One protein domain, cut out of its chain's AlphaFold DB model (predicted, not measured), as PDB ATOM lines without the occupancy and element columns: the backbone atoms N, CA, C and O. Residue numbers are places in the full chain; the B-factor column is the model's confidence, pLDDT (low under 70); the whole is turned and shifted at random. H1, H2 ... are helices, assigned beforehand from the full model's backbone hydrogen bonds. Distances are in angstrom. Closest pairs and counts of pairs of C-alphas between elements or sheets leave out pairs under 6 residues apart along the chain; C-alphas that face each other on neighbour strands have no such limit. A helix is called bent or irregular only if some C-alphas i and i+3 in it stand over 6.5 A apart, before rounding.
ATOM      1  N   LEU A  49     161.476 115.276  67.348       96.19
ATOM      2  CA  LEU A  49     160.421 116.006  68.071       96.19
ATOM      3  C   LEU A  49     160.338 115.582  69.543       96.19
ATOM      4  O   LEU A  49     160.246 116.428  70.429       96.19
ATOM      5  N   GLN A  50     160.434 114.279  69.820       96.56
ATOM      6  CA  GLN A  50     160.450 113.766  71.191       96.56
ATOM      7  C   GLN A  50     161.688 114.256  71.952       96.56
ATOM      8  O   GLN A  50     161.588 114.679  73.101       96.56
ATOM      9  N   ARG A  51     162.862 114.226  71.313       96.19
ATOM     10  CA  ARG A  51     164.117 114.709  71.909       96.19
ATOM     11  C   ARG A  51     164.060 116.208  72.197       96.19
ATOM     12  O   ARG A  51     164.459 116.616  73.283       96.19
ATOM     13  N   ALA A  52     163.517 117.002  71.275       97.25
ATOM     14  CA  ALA A  52     163.297 118.429  71.475       97.25
ATOM     15  C   ALA A  52     162.353 118.694  72.658       97.25
ATOM     16  O   ALA A  52     162.673 119.509  73.522       97.25
ATOM     17  N   ALA A  53     161.247 117.947  72.754       97.44
ATOM     18  CA  ALA A  53     160.321 118.040  73.880       97.44
ATOM     19  C   ALA A  53     160.999 117.698  75.216       97.44
ATOM     20  O   ALA A  53     160.861 118.450  76.175       97.44
ATOM     21  N   ILE A  54     161.791 116.619  75.277       98.25
ATOM     22  CA  ILE A  54     162.562 116.256  76.479       98.25
ATOM     23  C   ILE A  54     163.498 117.399  76.887       98.25
ATOM     24  O   ILE A  54     163.569 117.741  78.067       98.25
ATOM     25  N   THR A  55     164.210 118.007  75.934       98.19
ATOM     26  CA  THR A  55     165.090 119.147  76.220       98.19
ATOM     27  C   THR A  55     164.315 120.345  76.765       98.19
ATOM     28  O   THR A  55     164.741 120.915  77.768       98.19
ATOM     29  N   ALA A  56     163.185 120.709  76.156       98.12
ATOM     30  CA  ALA A  56     162.351 121.817  76.622       98.12
ATOM     31  C   ALA A  56     161.804 121.560  78.036       98.12
ATOM     32  O   ALA A  56     161.995 122.383  78.926       98.12
ATOM     33  N   VAL A  57     161.237 120.370  78.278       98.44
ATOM     34  CA  VAL A  57     160.713 119.962  79.593       98.44
ATOM     35  C   VAL A  57     161.792 120.034  80.672       98.44
ATOM     36  O   VAL A  57     161.540 120.563  81.752       98.44
ATOM     37  N   ARG A  58     163.005 119.542  80.386       98.56
ATOM     38  CA  ARG A  58     164.123 119.609  81.339       98.56
ATOM     39  C   ARG A  58     164.496 121.046  81.686       98.56
ATOM     40  O   ARG A  58     164.629 121.346  82.864       98.56
ATOM     41  N   ARG A  59     164.599 121.932  80.690       98.31
ATOM     42  CA  ARG A  59     164.911 123.355  80.911       98.31
ATOM     43  C   ARG A  59     163.846 124.052  81.753       98.31
ATOM     44  O   ARG A  59     164.182 124.788  82.675       98.31
ATOM     45  N   THR A  60     162.570 123.796  81.473       98.50
ATOM     46  CA  THR A  60     161.467 124.354  82.265       98.50
ATOM     47  C   THR A  60     161.494 123.844  83.703       98.50
ATOM     48  O   THR A  60     161.340 124.634  84.629       98.50
ATOM     49  N   LEU A  61     161.737 122.546  83.910       98.69
ATOM     50  CA  LEU A  61     161.842 121.965  85.249       98.69
ATOM     51  C   LEU A  61     163.046 122.512  86.029       98.69
ATOM     52  O   LEU A  61     162.934 122.780  87.221       98.69
ATOM     53  N   GLU A  62     164.187 122.695  85.365       98.56
ATOM     54  CA  GLU A  62     165.377 123.310  85.957       98.56
ATOM     55  C   GLU A  62     165.092 124.745  86.428       98.56
ATOM     56  O   GLU A  62     165.473 125.088  87.547       98.56
ATOM     57  N   ALA A  63     164.369 125.549  85.637       98.50
ATOM     58  CA  ALA A  63     163.941 126.892  86.038       98.50
ATOM     59  C   ALA A  63     163.007 126.858  87.261       98.50
ATOM     60  O   ALA A  63     163.291 127.520  88.253       98.50
ATOM     61  N   ILE A  64     161.976 126.003  87.240       98.62
ATOM     62  CA  ILE A  64     161.032 125.843  88.362       98.62
ATOM     63  C   ILE A  64     161.758 125.460  89.654       98.62
ATOM     64  O   ILE A  64     161.500 126.044  90.703       98.62
ATOM     65  N   ASN A  65     162.685 124.503  89.590       98.62
ATOM     66  CA  ASN A  65     163.427 124.060  90.770       98.62
ATOM     67  C   ASN A  65     164.385 125.133  91.309       98.62
ATOM     68  O   ASN A  65     164.615 125.188  92.514       98.62
ATOM     69  N   ARG A  66     164.979 125.942  90.424       98.38
ATOM     70  CA  ARG A  66     165.940 126.986  90.797       98.38
ATOM     71  C   ARG A  66     165.250 128.231  91.353       98.38
ATOM     72  O   ARG A  66     165.710 128.771  92.354       98.38
ATOM     73  N   ASP A  67     164.179 128.668  90.698       98.31
ATOM     74  CA  ASP A  67     163.581 129.990  90.904       98.31
ATOM     75  C   ASP A  67     162.264 129.916  91.704       98.31
ATOM     76  O   ASP A  67     161.785 130.928  92.206       98.31
ATOM     77  N   GLY A  68     161.682 128.720  91.856       98.50
ATOM     78  CA  GLY A  68     160.361 128.508  92.457       98.50
ATOM     79  C   GLY A  68     159.195 128.707  91.479       98.50
ATOM     80  O   GLY A  68     158.054 128.405  91.825       98.50
ATOM     81  N   ASP A  69     159.472 129.167  90.254       97.94
ATOM     82  CA  ASP A  69     158.516 129.352  89.161       97.94
ATOM     83  C   ASP A  69     159.189 129.219  87.774       97.94
ATOM     84  O   ASP A  69     160.389 128.973  87.662       97.94
ATOM     85  N   SER A  70     158.414 129.331  86.688       96.62
ATOM     86  CA  SER A  70     158.904 129.205  85.303       96.62
ATOM     87  C   SER A  70     159.140 130.543  84.581       96.62
ATOM     88  O   SER A  70     159.333 130.560  83.362       96.62
ATOM     89  N   GLY A  71     159.145 131.672  85.296       97.75
ATOM     90  CA  GLY A  71     159.247 133.019  84.731       97.75
ATOM     91  C   GLY A  71     160.503 133.232  83.886       97.75
ATOM     92  O   GLY A  71     160.437 133.878  82.838       97.75
ATOM     93  N   ALA A  72     161.621 132.607  84.270       97.56
ATOM     94  CA  ALA A  72     162.892 132.678  83.546       97.56
ATOM     95  C   ALA A  72     162.858 132.057  82.133       97.56
ATOM     96  O   ALA A  72     163.718 132.376  81.315       97.56
ATOM     97  N   VAL A  73     161.883 131.189  81.836       97.69
ATOM     98  CA  VAL A  73     161.719 130.529  80.526       97.69
ATOM     99  C   VAL A  73     160.414 130.921  79.831       97.69
ATOM    100  O   VAL A  73     159.984 130.244  78.905       97.69
ATOM    101  N   ARG A  74     159.755 132.007  80.259       96.56
ATOM    102  CA  ARG A  74     158.439 132.417  79.735       96.56
ATOM    103  C   ARG A  74     158.400 132.525  78.206       96.56
ATOM    104  O   ARG A  74     157.416 132.109  77.609       96.56
ATOM    105  N   GLU A  75     159.455 133.056  77.586       96.88
ATOM    106  CA  GLU A  75     159.542 133.218  76.123       96.88
ATOM    107  C   GLU A  75     159.687 131.888  75.362       96.88
ATOM    108  O   GLU A  75     159.402 131.831  74.169       96.88
ATOM    109  N   ASP A  76     160.082 130.809  76.045       96.12
ATOM    110  CA  ASP A  76     160.175 129.466  75.463       96.12
ATOM    111  C   ASP A  76     158.842 128.695  75.558       96.12
ATOM    112  O   ASP A  76     158.699 127.612  74.982       96.12
ATOM    113  N   LEU A  77     157.860 129.220  76.301       96.88
ATOM    114  CA  LEU A  77     156.568 128.575  76.514       96.88
ATOM    115  C   LEU A  77     155.538 129.056  75.493       96.88
ATOM    116  O   LEU A  77     155.343 130.248  75.264       96.88
ATOM    117  N   THR A  78     154.792 128.109  74.927       96.88
ATOM    118  CA  THR A  78     153.571 128.437  74.185       96.88
ATOM    119  C   THR A  78     152.590 129.144  75.119       96.88
ATOM    120  O   THR A  78     152.315 128.651  76.214       96.88
ATOM    121  N   SER A  79     152.050 130.292  74.692       96.69
ATOM    122  CA  SER A  79     151.060 131.019  75.494       96.69
ATOM    123  C   SER A  79     149.839 130.147  75.799       96.69
ATOM    124  O   SER A  79     149.500 129.241  75.036       96.69
ATOM    125  N   PHE A  80     149.135 130.446  76.892       96.25
ATOM    126  CA  PHE A  80     147.939 129.689  77.264       96.25
ATOM    127  C   PHE A  80     146.874 129.717  76.156       96.25
ATOM    128  O   PHE A  80     146.375 128.670  75.758       96.25
ATOM    129  N   ALA A  81     146.595 130.894  75.586       97.56
ATOM    130  CA  ALA A  81     145.635 131.039  74.491       97.56
ATOM    131  C   ALA A  81     146.032 130.226  73.245       97.56
ATOM    132  O   ALA A  81     145.191 129.572  72.629       97.56
ATOM    133  N   GLU A  82     147.320 130.225  72.896       97.81
ATOM    134  CA  GLU A  82     147.830 129.441  71.770       97.81
ATOM    135  C   GLU A  82     147.734 127.933  72.043       97.81
ATOM    136  O   GLU A  82     147.336 127.170  71.163       97.81
ATOM    137  N   ARG A  83     148.010 127.497  73.280       97.56
ATOM    138  CA  ARG A  83     147.816 126.106  73.708       97.56
ATOM    139  C   ARG A  83     146.360 125.681  73.542       97.56
ATOM    140  O   ARG A  83     146.125 124.645  72.927       97.56
ATOM    141  N   GLU A  84     145.407 126.472  74.037       98.19
ATOM    142  CA  GLU A  84     143.967 126.188  73.908       98.19
ATOM    143  C   GLU A  84     143.535 126.067  72.442       98.19
ATOM    144  O   GLU A  84     142.782 125.158  72.085       98.19
ATOM    145  N   ARG A  85     144.065 126.939  71.576       98.25
ATOM    146  CA  ARG A  85     143.819 126.899  70.131       98.25
ATOM    147  C   ARG A  85     144.397 125.636  69.485       98.25
ATOM    148  O   ARG A  85     143.726 125.008  68.671       98.25
ATOM    149  N   ILE A  86     145.627 125.251  69.835       97.94
ATOM    150  CA  ILE A  86     146.295 124.055  69.296       97.94
ATOM    151  C   ILE A  86     145.550 122.779  69.701       97.94
ATOM    152  O   ILE A  86     145.369 121.893  68.866       97.94
ATOM    153  N   VAL A  87     145.111 122.678  70.961       97.50
ATOM    154  CA  VAL A  87     144.396 121.490  71.459       97.50
ATOM    155  C   VAL A  87     142.896 121.508  71.161       97.50
ATOM    156  O   VAL A  87     142.209 120.545  71.496       97.50
ATOM    157  N   ARG A  88     142.400 122.565  70.502       97.69
ATOM    158  CA  ARG A  88     141.008 122.702  70.051       97.69
ATOM    159  C   ARG A  88     139.995 122.605  71.194       97.69
ATOM    160  O   ARG A  88     138.961 121.943  71.075       97.69
ATOM    161  N   THR A  89     140.306 123.244  72.327       97.31
ATOM    162  CA  THR A  89     139.451 123.182  73.524       97.31
ATOM    163  C   THR A  89     138.043 123.702  73.236       97.31
ATOM    164  O   THR A  89     137.069 123.094  73.673       97.31
ATOM    165  N   ALA A  90     137.918 124.802  72.486       97.06
ATOM    166  CA  ALA A  90     136.622 125.411  72.190       97.06
ATOM    167  C   ALA A  90     135.721 124.465  71.384       97.06
ATOM    168  O   ALA A  90     134.554 124.282  71.726       97.06
ATOM    169  N   GLU A  91     136.269 123.816  70.354       97.19
ATOM    170  CA  GLU A  91     135.521 122.854  69.548       97.19
ATOM    171  C   GLU A  91     135.147 121.609  70.345       97.19
ATOM    172  O   GLU A  91     134.055 121.084  70.157       97.19
ATOM    173  N   TYR A  92     136.022 121.149  71.243       96.62
ATOM    174  CA  TYR A  92     135.700 120.027  72.120       96.62
ATOM    175  C   TYR A  92     134.520 120.349  73.048       96.62
ATOM    176  O   TYR A  92     133.596 119.547  73.167       96.62
ATOM    177  N   LEU A  93     134.519 121.531  73.672       96.88
ATOM    178  CA  LEU A  93     133.440 121.957  74.569       96.88
ATOM    179  C   LEU A  93     132.108 122.160  73.830       96.88
ATOM    180  O   LEU A  93     131.063 121.818  74.378       96.88
ATOM    181  N   ALA A  94     132.144 122.639  72.584       96.88
ATOM    182  CA  ALA A  94     130.956 122.847  71.753       96.88
ATOM    183  C   ALA A  94     130.214 121.547  71.380       96.88
ATOM    184  O   ALA A  94     129.052 121.594  70.992       96.88
ATOM    185  N   ILE A  95     130.862 120.380  71.481       95.62
ATOM    186  CA  ILE A  95     130.215 119.080  71.227       95.62
ATOM    187  C   ILE A  95     129.207 118.727  72.338       95.62
ATOM    188  O   ILE A  95     128.275 117.964  72.097       95.62
ATOM    189  N   GLY A  96     129.403 119.242  73.557       84.00
ATOM    190  CA  GLY A  96     128.585 118.917  74.731       84.00
ATOM    191  C   GLY A  96     127.493 119.935  75.072       84.00
ATOM    192  O   GLY A  96     126.830 119.765  76.096       84.00
TER     193      GLY A  96
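AT A GLANCE: This is residues 49 to 96 of the 97 residues of an uncharacterized protein of Streptomyces globisporus C-1027 (UniProt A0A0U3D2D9). One long helix, H1, turns back at its end into a short helix, H2, making a lopsided hairpin, and from there the rest of the printed part leads away as an arm with two more short helices, H3 and then H4. The arm makes most of the length, and residues 79 to 85 and 87 to 96 stick out on it, as do residues 49 to 55 at the first end of H1. The printed part has 48 residues, with four named helices in the order H1, H2, H3, H4 and no named strand; its class is all helix. The whole is only just loose, close to extended, with a radius of gyration of the C-alphas of 14.0 A, and elongated, with spans of 41 by 24 by 17 A.

IN THESE COORDINATES: H1 covers residues 49 to 67 and is 27.0 A from first to last C-alpha, beginning at C-alpha 49 at (160.421, 116.006, 68.071) and ending at C-alpha 67 at (163.581, 129.990, 90.904). H2 covers residues 71 to 76, 10.0 A, and is irregular: C-alphas 72 and 75 are 8.2 A apart. H3 covers residues 80 to 86, 9.9 A. H4 covers residues 89 to 94, 8.7 A, and ends at C-alpha 94 at (130.956, 122.847, 71.753).

HOW THE PARTS SIT: H1 touches H2 with residues 59 to 63 alone, and the closest C-alphas, those of Ala 63 and Ala 72, are 6.4 A apart. The two stand at a shallow tilt of 19 degrees and run opposite ways, a helical hairpin. H3 is apart from H1 and from H2. H3 and H4 are close but not clearly touching, with their closest C-alphas, those of Glu 84 and Ala 90, 7.6 A apart. They stand at a steep tilt of 66 degrees and run the same way. H4 is apart from H1 and from H2. In H1, H3 and H4 every O i to N i+4 pair is within hydrogen-bond range, while in H2 0 of 2 are, beside 2 of 3 O i to N i+3 pairs.

THE WHOLE: The two C-alphas farthest apart, those of Arg 66 and Ile 95, are 41.5 A apart, and the first and last printed C-alphas, those of Leu 49 and Gly 96, are 32.7 A apart. The printed part has no cut. The links H1 to H2, H2 to H3 and H3 to H4 are tight, with 3, 3 and 2 residues. The mean pLDDT of the printed part is 97.3, and no printed residue is under 70.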